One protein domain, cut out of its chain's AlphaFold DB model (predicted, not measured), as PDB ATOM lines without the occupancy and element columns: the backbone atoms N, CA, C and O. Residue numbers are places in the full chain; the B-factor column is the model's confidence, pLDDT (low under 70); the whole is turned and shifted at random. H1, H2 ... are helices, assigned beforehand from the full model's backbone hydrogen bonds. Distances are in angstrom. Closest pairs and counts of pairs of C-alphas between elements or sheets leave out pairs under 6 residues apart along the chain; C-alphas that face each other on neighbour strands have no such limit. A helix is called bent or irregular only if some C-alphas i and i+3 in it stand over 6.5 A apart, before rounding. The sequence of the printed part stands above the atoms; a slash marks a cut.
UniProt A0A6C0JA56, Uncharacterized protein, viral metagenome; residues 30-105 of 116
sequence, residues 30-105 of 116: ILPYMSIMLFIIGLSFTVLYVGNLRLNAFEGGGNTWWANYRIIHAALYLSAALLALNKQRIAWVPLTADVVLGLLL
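What this domain is: This is residues 30 to 105 of the 116 residues of an uncharacterized protein of viral metagenome (UniProt A0A6C0JA56). Three long helices lie side by side, H2 in the middle with H1 along one side of it and H3 along the other, and each runs opposite ways to the one before it in the chain. They do not make a closed bundle: H1 and H3 each pack on H2 and are only just apart from each other, their closest C-alphas at 8.1 A, and the long link, residues 51 to 66, lies at the end of the helices where H1 ends and H2 begins. The printed part has 76 residues, with three named helices in the order H1, H2, H3 and no named strand, and its class is all helix. The whole is compact, with a radius of gyration of the C-alphas of 13.1 A, and elongated, with spans of 39 by 24 by 16 A.

Where its parts are: H1, the longest helix with 20 residues, covers residues 31 to 50 and measures 28.1 A from C-alpha 31 at (206.435, 205.330, 295.040) to C-alpha 50 at (179.634, 207.236, 303.161). H2 covers residues 67 to 85 and measures 27.3 A; it is only just irregular, with C-alphas 68 and 71 standing 7.0 A apart. H3 covers residues 89 to 105 and measures 26.3 A, ending with C-alpha 105 at (183.129, 189.095, 295.372). H3 is neither bent nor irregular, but only just: C-alphas 89 and 92 are 6.4 A apart.

How they stand to each other: H1 and H2 form a helical hairpin and touch, with 44 pairs of C-alphas within 8 A. Their closest C-alphas are those of Pro 32 and Leu 85, 4.2 A apart. They run opposite ways at a shallow tilt of 21 degrees, and their centres are 7.3 A apart. H2 and H3 form a second helical hairpin and touch, with 22 pairs of C-alphas within 8 A. Their closest C-alphas are those of Ala 80 and Ala 91, 4.5 A apart. They run opposite ways at a shallow tilt of 12 degrees, centre to centre 9.6 A. H1 and H3 are only just apart, with their closest C-alphas at 8.1 A. The O i to N i+4 pairs within hydrogen-bond range number 14 of 16 in H1, 13 of 15 in H2 and 10 of 13 in H3.

The domain as a whole: The two C-alphas farthest apart in the domain are those of Gly 62 and Lys 87, 39.8 A. The printed part has no cut. The link from H1 to H2 is long, with 16 residues between them, and their C-alphas lie 12 to 21 A from the mean of all C-alphas. The link from H2 to H3 is tight, with 3 residues. The mean pLDDT of the printed part is 92.7, and residues 59 to 60 are under 70.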
ATOM      1  N   ILE A  30     209.715 206.789 292.806       95.94
ATOM      2  CA  ILE A  30     208.409 206.995 292.158       95.94
ATOM      3  C   ILE A  30     207.251 206.656 293.110       95.94
ATOM      4  O   ILE A  30     206.162 207.215 292.979       95.94
ATOM      5  N   LEU A  31     207.476 205.790 294.108       95.19
ATOM      6  CA  LEU A  31     206.435 205.330 295.040       95.19
ATOM      7  C   LEU A  31     205.680 206.473 295.749       95.19
ATOM      8  O   LEU A  31     204.451 206.398 295.808       95.19
ATOM      9  N   PRO A  32     206.324 207.559 296.221       96.50
ATOM     10  CA  PRO A  32     205.593 208.666 296.831       96.50
ATOM     11  C   PRO A  32     204.660 209.383 295.850       96.50
ATOM     12  O   PRO A  32     203.548 209.734 296.228       96.50
ATOM     13  N   TYR A  33     205.037 209.533 294.577       96.19
ATOM     14  CA  TYR A  33     204.136 210.100 293.563       96.19
ATOM     15  C   TYR A  33     202.940 209.178 293.310       96.19
ATOM     16  O   TYR A  33     201.801 209.633 293.219       96.19
ATOM     17  N   MET A  34     203.183 207.866 293.288       95.31
ATOM     18  CA  MET A  34     202.121 206.867 293.199       95.31
ATOM     19  C   MET A  34     201.175 206.916 294.408       95.31
ATOM     20  O   MET A  34     199.973 206.721 294.241       95.31
ATOM     21  N   SER A  35     201.678 207.221 295.612       96.88
ATOM     22  CA  SER A  35     200.832 207.339 296.809       96.88
ATOM     23  C   SER A  35     199.746 208.399 296.661       96.88
ATOM     24  O   SER A  35     198.628 208.165 297.101       96.88
ATOM     25  N   ILE A  36     200.024 209.507 295.964       97.44
ATOM     26  CA  ILE A  36     199.034 210.562 295.704       97.44
ATOM     27  C   ILE A  36     197.870 209.985 294.893       97.44
ATOM     28  O   ILE A  36     196.708 210.151 295.262       97.44
ATOM     29  N   MET A  37     198.178 209.237 293.830       97.00
ATOM     30  CA  MET A  37     197.166 208.551 293.022       97.00
ATOM     31  C   MET A  37     196.364 207.543 293.860       97.00
ATOM     32  O   MET A  37     195.135 207.513 293.782       97.00
ATOM     33  N   LEU A  38     197.034 206.742 294.694       97.38
ATOM     34  CA  LEU A  38     196.370 205.754 295.551       97.38
ATOM     35  C   LEU A  38     195.478 206.401 296.620       97.38
ATOM     36  O   LEU A  38     194.387 205.892 296.877       97.38
ATOM     37  N   PHE A  39     195.890 207.534 297.198       98.12
ATOM     38  CA  PHE A  39     195.065 208.309 298.126       98.12
ATOM     39  C   PHE A  39     193.795 208.813 297.453       98.12
ATOM     40  O   PHE A  39     192.715 208.670 298.023       98.12
ATOM     41  N   ILE A  40     193.900 209.346 296.232       97.94
ATOM     42  CA  ILE A  40     192.735 209.805 295.466       97.94
ATOM     43  C   ILE A  40     191.751 208.649 295.254       97.94
ATOM     44  O   ILE A  40     190.551 208.816 295.483       97.94
ATOM     45  N   ILE A  41     192.241 207.463 294.880       96.56
ATOM     46  CA  ILE A  41     191.391 206.278 294.686       96.56
ATOM     47  C   ILE A  41     190.748 205.836 296.010       96.56
ATOM     48  O   ILE A  41     189.531 205.647 296.070       96.56
ATOM     49  N   GLY A  42     191.537 205.719 297.081       97.25
ATOM     50  CA  GLY A  42     191.052 205.311 298.401       97.25
ATOM     51  C   GLY A  42     189.991 206.263 298.958       97.25
ATOM     52  O   GLY A  42     188.921 205.820 299.371       97.25
ATOM     53  N   LEU A  43     190.235 207.574 298.885       97.88
ATOM     54  CA  LEU A  43     189.275 208.600 299.300       97.88
ATOM     55  C   LEU A  43     188.009 208.584 298.442       97.88
ATOM     56  O   LEU A  43     186.911 208.721 298.980       97.88
ATOM     57  N   SER A  44     188.139 208.356 297.134       96.00
ATOM     58  CA  SER A  44     186.980 208.222 296.247       96.00
ATOM     59  C   SER A  44     186.075 207.071 296.691       96.00
ATOM     60  O   SER A  44     184.856 207.237 296.748       96.00
ATOM     61  N   PHE A  45     186.639 205.921 297.077       95.44
ATOM     62  CA  PHE A  45     185.844 204.817 297.622       95.44
ATOM     63  C   PHE A  45     185.187 205.158 298.960       95.44
ATOM     64  O   PHE A  45     184.014 204.824 299.144       95.44
ATOM     65  N   THR A  46     185.888 205.861 299.855       95.94
ATOM     66  CA  THR A  46     185.313 206.335 301.124       95.94
ATOM     67  C   THR A  46     184.113 207.249 300.883       95.94
ATOM     68  O   THR A  46     183.046 207.014 301.449       95.94
ATOM     69  N   VAL A  47     184.245 208.244 300.000       96.62
ATOM     70  CA  VAL A  47     183.158 209.179 299.657       96.62
ATOM     71  C   VAL A  47     181.972 208.439 299.042       96.62
ATOM     72  O   VAL A  47     180.829 208.665 299.436       96.62
ATOM     73  N   LEU A  48     182.227 207.512 298.114       93.75
ATOM     74  CA  LEU A  48     181.173 206.709 297.493       93.75
ATOM     75  C   LEU A  48     180.437 205.810 298.495       93.75
ATOM     76  O   LEU A  48     179.259 205.520 298.283       93.75
ATOM     77  N   TYR A  49     181.123 205.327 299.531       94.56
ATOM     78  CA  TYR A  49     180.526 204.509 300.585       94.56
ATOM     79  C   TYR A  49     179.692 205.359 301.547       94.56
ATOM     80  O   TYR A  49     178.494 205.134 301.676       94.56
ATOM     81  N   VAL A  50     180.299 206.380 302.162       95.38
ATOM     82  CA  VAL A  50     179.634 207.236 303.161       95.38
ATOM     83  C   VAL A  50     178.460 207.996 302.545       95.38
ATOM     84  O   VAL A  50     177.397 208.096 303.150       95.38
ATOM     85  N   GLY A  51     178.628 208.497 301.322       92.44
ATOM     86  CA  GLY A  51     177.586 209.237 300.617       92.44
ATOM     87  C   GLY A  51     176.511 208.363 299.970       92.44
ATOM     88  O   GLY A  51     175.629 208.916 299.320       92.44
ATOM     89  N   ASN A  52     176.586 207.027 300.078       90.31
ATOM     90  CA  ASN A  52     175.676 206.100 299.389       90.31
ATOM     91  C   ASN A  52     175.496 206.441 297.894       90.31
ATOM     92  O   ASN A  52     174.407 206.374 297.327       90.31
ATOM     93  N   LEU A  53     176.587 206.846 297.241       88.81
ATOM     94  CA  LEU A  53     176.563 207.332 295.863       88.81
ATOM     95  C   LEU A  53     176.653 206.162 294.876       88.81
ATOM     96  O   LEU A  53     177.216 205.110 295.180       88.81
ATOM     97  N   ARG A  54     176.153 206.333 293.646       84.81
ATOM     98  CA  ARG A  54     176.242 205.317 292.571       84.81
ATOM     99  C   ARG A  54     175.755 203.920 293.005       84.81
ATOM    100  O   ARG A  54     176.419 202.918 292.724       84.81
ATOM    101  N   LEU A  55     174.627 203.835 293.712       85.38
ATOM    102  CA  LEU A  55     174.022 202.545 294.076       85.38
ATOM    103  C   LEU A  55     173.429 201.827 292.858       85.38
ATOM    104  O   LEU A  55     173.523 200.612 292.773       85.38
ATOM    105  N   ASN A  56     172.939 202.574 291.870       83.62
ATOM    106  CA  ASN A  56     172.381 202.029 290.631       83.62
ATOM    107  C   ASN A  56     173.315 202.294 289.445       83.62
ATOM    108  O   ASN A  56     172.969 203.007 288.504       83.62
ATOM    109  N   ALA A  57     174.554 201.801 289.514       76.38
ATOM    110  CA  ALA A  57     175.482 201.967 288.402       76.38
ATOM    111  C   ALA A  57     175.115 201.013 287.260       76.38
ATOM    112  O   ALA A  57     174.944 199.810 287.484       76.38
ATOM    113  N   PHE A  58     175.083 201.539 286.029       70.19
ATOM    114  CA  PHE A  58     174.886 200.734 284.823       70.19
ATOM    115  C   PHE A  58     175.873 199.566 284.808       70.19
ATOM    116  O   PHE A  58     175.432 198.428 284.790       70.19
ATOM    117  N   GLU A  59     177.169 199.843 284.995       68.38
ATOM    118  CA  GLU A  59     178.288 198.883 285.084       68.38
ATOM    119  C   GLU A  59     178.084 197.742 286.102       68.38
ATOM    120  O   GLU A  59     178.647 196.660 285.942       68.38
ATOM    121  N   GLY A  60     177.265 197.958 287.137       64.06
ATOM    122  CA  GLY A  60     176.919 196.951 288.142       64.06
ATOM    123  C   GLY A  60     175.805 195.989 287.714       64.06
ATOM    124  O   GLY A  60     175.490 195.065 288.460       64.06
ATOM    125  N   GLY A  61     175.206 196.181 286.536       70.19
ATOM    126  CA  GLY A  61     174.010 195.452 286.106       70.19
ATOM    127  C   GLY A  61     172.721 195.994 286.729       70.19
ATOM    128  O   GLY A  61     171.792 195.226 286.954       70.19
ATOM    129  N   GLY A  62     172.682 197.294 287.043       73.00
ATOM    130  CA  GLY A  62     171.513 197.986 287.601       73.00
ATOM    131  C   GLY A  62     171.567 198.203 289.114       73.00
ATOM    132  O   GLY A  62     171.072 199.221 289.577       73.00
ATOM    133  N   ASN A  63     172.237 197.323 289.867       81.19
ATOM    134  CA  ASN A  63     172.543 197.515 291.289       81.19
ATOM    135  C   ASN A  63     174.032 197.237 291.540       81.19
ATOM    136  O   ASN A  63     174.555 196.181 291.171       81.19
ATOM    137  N   THR A  64     174.723 198.176 292.178       84.38
ATOM    138  CA  THR A  64     176.145 198.085 292.503       84.38
ATOM    139  C   THR A  64     176.360 197.106 293.654       84.38
ATOM    140  O   THR A  64     176.530 197.481 294.809       84.38
ATOM    141  N   TRP A  65     176.397 195.821 293.318       84.81
ATOM    142  CA  TRP A  65     176.514 194.695 294.250       84.81
ATOM    143  C   TRP A  65     177.747 194.737 295.169       84.81
ATOM    144  O   TRP A  65     177.733 194.107 296.222       84.81
ATOM    145  N   TRP A  66     178.794 195.479 294.804       86.25
ATOM    146  CA  TRP A  66     179.999 195.650 295.622       86.25
ATOM    147  C   TRP A  66     179.990 196.931 296.480       86.25
ATOM    148  O   TRP A  66     180.994 197.242 297.120       86.25
ATOM    149  N   ALA A  67     178.883 197.684 296.519       89.50
ATOM    150  CA  ALA A  67     178.804 198.968 297.226       89.50
ATOM    151  C   ALA A  67     179.183 198.860 298.711       89.50
ATOM    152  O   ALA A  67     179.977 199.667 299.189       89.50
ATOM    153  N   ASN A  68     178.712 197.820 299.404       89.19
ATOM    154  CA  ASN A  68     179.005 197.601 300.826       89.19
ATOM    155  C   ASN A  68     180.485 197.281 301.097       89.19
ATOM    156  O   ASN A  68     180.988 197.534 302.185       89.19
ATOM    157  N   TYR A  69     181.206 196.768 300.097       92.69
ATOM    158  CA  TYR A  69     182.617 196.392 300.217       92.69
ATOM    159  C   TYR A  69     183.568 197.542 299.860       92.69
ATOM    160  O   TYR A  69     184.781 197.418 300.030       92.69
ATOM    161  N   ARG A  70     183.043 198.693 299.405       93.81
ATOM    162  CA  ARG A  70     183.839 199.894 299.087       93.81
ATOM    163  C   ARG A  70     184.704 200.350 300.249       93.81
ATOM    164  O   ARG A  70     185.817 200.792 300.006       93.81
ATOM    165  N   ILE A  71     184.222 200.221 301.484       95.69
ATOM    166  CA  ILE A  71     184.990 200.620 302.666       95.69
ATOM    167  C   ILE A  71     186.239 199.750 302.865       95.69
ATOM    168  O   ILE A  71     187.287 200.256 303.256       95.69
ATOM    169  N   ILE A  72     186.164 198.463 302.512       96.94
ATOM    170  CA  ILE A  72     187.309 197.546 302.571       96.94
ATOM    171  C   ILE A  72     188.308 197.905 301.467       96.94
ATOM    172  O   ILE A  72     189.499 198.037 301.735       96.94
ATOM    173  N   HIS A  73     187.822 198.151 300.246       96.00
ATOM    174  CA  HIS A  73     188.661 198.645 299.149       96.00
ATOM    175  C   HIS A  73     189.331 199.983 299.508       96.00
ATOM    176  O   HIS A  73     190.530 200.149 299.303       96.00
ATOM    177  N   ALA A  74     188.597 200.916 300.119       97.25
ATOM    178  CA  ALA A  74     189.144 202.182 300.598       97.25
ATOM    179  C   ALA A  74     190.282 201.959 301.602       97.25
ATOM    180  O   ALA A  74     191.369 202.508 301.424       97.25
ATOM    181  N   ALA A  75     190.071 201.108 302.611       97.94
ATOM    182  CA  ALA A  75     191.087 200.792 303.612       97.94
ATOM    183  C   ALA A  75     192.357 200.185 302.986       97.94
ATOM    184  O   ALA A  75     193.468 200.578 303.348       97.94
ATOM    185  N   LEU A  76     192.209 199.282 302.011       98.00
ATOM    186  CA  LEU A  76     193.335 198.683 301.288       98.00
ATOM    187  C   LEU A  76     194.116 199.722 300.473       98.00
ATOM    188  O   LEU A  76     195.339 199.792 300.594       98.00
ATOM    189  N   TYR A  77     193.435 200.578 299.704       98.00
ATOM    190  CA  TYR A  77     194.095 201.628 298.917       98.00
ATOM    191  C   TYR A  77     194.784 202.679 299.792       98.00
ATOM    192  O   TYR A  77     195.903 203.081 299.487       98.00
ATOM    193  N   LEU A  78     194.160 203.095 300.897       98.19
ATOM    194  CA  LEU A  78     194.770 204.038 301.839       98.19
ATOM    195  C   LEU A  78     195.990 203.423 302.542       98.19
ATOM    196  O   LEU A  78     197.017 204.086 302.677       98.19
ATOM    197  N   SER A  79     195.922 202.141 302.913       98.19
ATOM    198  CA  SER A  79     197.069 201.409 303.471       98.19
ATOM    199  C   SER A  79     198.210 201.313 302.456       98.19
ATOM    200  O   SER A  79     199.361 201.606 302.779       98.19
ATOM    201  N   ALA A  80     197.899 200.976 301.201       97.88
ATOM    202  CA  ALA A  80     198.868 200.958 300.109       97.88
ATOM    203  C   ALA A  80     199.505 202.337 299.881       97.88
ATOM    204  O   ALA A  80     200.716 202.430 299.682       97.88
ATOM    205  N   ALA A  81     198.706 203.405 299.948       98.00
ATOM    206  CA  ALA A  81     199.174 204.775 299.798       98.00
ATOM    207  C   ALA A  81     200.167 205.159 300.905       98.00
ATOM    208  O   ALA A  81     201.239 205.678 300.604       98.00
ATOM    209  N   LEU A  82     199.871 204.830 302.168       98.31
ATOM    210  CA  LEU A  82     200.778 205.071 303.297       98.31
ATOM    211  C   LEU A  82     202.100 204.302 303.158       98.31
ATOM    212  O   LEU A  82     203.171 204.858 303.407       98.31
ATOM    213  N   LEU A  83     202.054 203.041 302.723       97.88
ATOM    214  CA  LEU A  83     203.258 202.237 302.483       97.88
ATOM    215  C   LEU A  83     204.091 202.803 301.321       97.88
ATOM    216  O   LEU A  83     205.312 202.930 301.434       97.88
ATOM    217  N   ALA A  84     203.437 203.198 300.226       97.19
ATOM    218  CA  ALA A  84     204.091 203.794 299.065       97.19
ATOM    219  C   ALA A  84     204.702 205.170 299.384       97.19
ATOM    220  O   ALA A  84     205.814 205.466 298.945       97.19
ATOM    221  N   LEU A  85     204.037 205.983 300.212       97.81
ATOM    222  CA  LEU A  85     204.567 207.261 300.697       97.81
ATOM    223  C   LEU A  85     205.871 207.061 301.483       97.81
ATOM    224  O   LEU A  85     206.840 207.791 301.279       97.81
ATOM    225  N   ASN A  86     205.930 206.004 302.296       97.19
ATOM    226  CA  ASN A  86     207.126 205.583 303.030       97.19
ATOM    227  C   ASN A  86     208.150 204.819 302.165       97.19
ATOM    228  O   ASN A  86     209.085 204.221 302.699       97.19
ATOM    229  N   LYS A  87     207.990 204.818 300.834       96.19
ATOM    230  CA  LYS A  87     208.861 204.123 299.869       96.19
ATOM    231  C   LYS A  87     208.996 202.620 300.143       96.19
ATOM    232  O   LYS A  87     210.006 202.008 299.795       96.19
ATOM    233  N   GLN A  88     207.985 201.999 300.748       96.62
ATOM    234  CA  GLN A  88     208.000 200.572 301.035       96.62
ATOM    235  C   GLN A  88     207.402 199.792 299.866       96.62
ATOM    236  O   GLN A  88     206.229 199.956 299.526       96.62
ATOM    237  N   ARG A  89     208.190 198.880 299.277       95.38
ATOM    238  CA  ARG A  89     207.704 198.023 298.179       95.38
ATOM    239  C   ARG A  89     206.500 197.188 298.586       95.38
ATOM    240  O   ARG A  89     205.662 196.920 297.738       95.38
ATOM    241  N   ILE A  90     206.374 196.847 299.872       97.19
ATOM    242  CA  ILE A  90     205.262 196.065 300.431       97.19
ATOM    243  C   ILE A  90     203.875 196.688 300.182       97.19
ATOM    244  O   ILE A  90     202.874 196.002 300.349       97.19
ATOM    245  N   ALA A  91     203.789 197.930 299.684       96.69
ATOM    246  CA  ALA A  91     202.562 198.517 299.140       96.69
ATOM    247  C   ALA A  91     201.845 197.633 298.093       96.69
ATOM    248  O   ALA A  91     200.633 197.752 297.939       96.69
ATOM    249  N   TRP A  92     202.551 196.717 297.410       97.19
ATOM    250  CA  TRP A  92     201.936 195.744 296.493       97.19
ATOM    251  C   TRP A  92     200.975 194.767 297.197       97.19
ATOM    252  O   TRP A  92     200.017 194.297 296.582       97.19
ATOM    253  N   VAL A  93     201.197 194.477 298.487       97.62
ATOM    254  CA  VAL A  93     200.412 193.503 299.264       97.62
ATOM    255  C   VAL A  93     198.951 193.940 299.421       97.62
ATOM    256  O   VAL A  93     198.077 193.197 298.974       97.62
ATOM    257  N   PRO A  94     198.631 195.127 299.979       97.56
ATOM    258  CA  PRO A  94     197.241 195.573 300.075       97.56
ATOM    259  C   PRO A  94     196.571 195.760 298.705       97.56
ATOM    260  O   PRO A  94     195.382 195.483 298.575       97.56
ATOM    261  N   LEU A  95     197.317 196.155 297.666       97.44
ATOM    262  CA  LEU A  95     196.777 196.262 296.302       97.44
ATOM    263  C   LEU A  95     196.443 194.890 295.700       97.44
ATOM    264  O   LEU A  95     195.453 194.737 294.992       97.44
ATOM    265  N   THR A  96     197.234 193.864 296.006       97.31
ATOM    266  CA  THR A  96     196.941 192.493 295.566       97.31
ATOM    267  C   THR A  96     195.765 191.911 296.340       97.31
ATOM    268  O   THR A  96     194.898 191.271 295.747       97.31
ATOM    269  N   ALA A  97     195.673 192.189 297.644       97.38
ATOM    270  CA  ALA A  97     194.502 191.834 298.441       97.38
ATOM    271  C   ALA A  97     193.218 192.477 297.881       97.38
ATOM    272  O   ALA A  97     192.176 191.826 297.847       97.38
ATOM    273  N   ASP A  98     193.299 193.709 297.367       96.62
ATOM    274  CA  ASP A  98     192.191 194.393 296.691       96.62
ATOM    275  C   ASP A  98     191.734 193.663 295.417       96.62
ATOM    276  O   ASP A  98     190.531 193.465 295.218       96.62
ATOM    277  N   VAL A  99     192.681 193.210 294.585       95.69
ATOM    278  CA  VAL A  99     192.395 192.402 293.386       95.69
ATOM    279  C   VAL A  99     191.717 191.086 293.767       95.69
ATOM    280  O   VAL A  99     190.683 190.740 293.191       95.69
ATOM    281  N   VAL A 100     192.274 190.366 294.746       95.88
ATOM    282  CA  VAL A 100     191.729 189.083 295.216       95.88
ATOM    283  C   VAL A 100     190.318 189.271 295.764       95.88
ATOM    284  O   VAL A 100     189.416 188.528 295.380       95.88
ATOM    285  N   LEU A 101     190.090 190.295 296.589       94.38
ATOM    286  CA  LEU A 101     188.762 190.621 297.102       94.38
ATOM    287  C   LEU A 101     187.783 190.917 295.959       94.38
ATOM    288  O   LEU A 101     186.682 190.370 295.938       94.38
ATOM    289  N   GLY A 102     188.186 191.729 294.978       91.25
ATOM    290  CA  GLY A 102     187.358 192.035 293.809       91.25
ATOM    291  C   GLY A 102     186.963 190.787 293.010       91.25
ATOM    292  O   GLY A 102     185.805 190.656 292.605       91.25
ATOM    293  N   LEU A 103     187.896 189.848 292.828       91.75
ATOM    294  CA  LEU A 103     187.647 188.566 292.162       91.75
ATOM    295  C   LEU A 103     186.722 187.656 292.979       91.75
ATOM    296  O   LEU A 103     185.768 187.108 292.423       91.75
ATOM    297  N   LEU A 104     186.958 187.523 294.286       91.94
ATOM    298  CA  LEU A 104     186.122 186.708 295.171       91.94
ATOM    299  C   LEU A 104     184.677 187.206 295.184       91.94
ATOM    300  O   LEU A 104     183.753 186.421 294.966       91.94
ATOM    301  N   LEU A 105     184.471 188.514 295.358       89.88
ATOM    302  CA  LEU A 105     183.129 189.095 295.372       89.88
ATOM    303  C   LEU A 105     182.420 188.911 294.019       89.88
ATOM    304  O   LEU A 105     181.215 188.655 293.983       89.88
TER     305      LEU A 105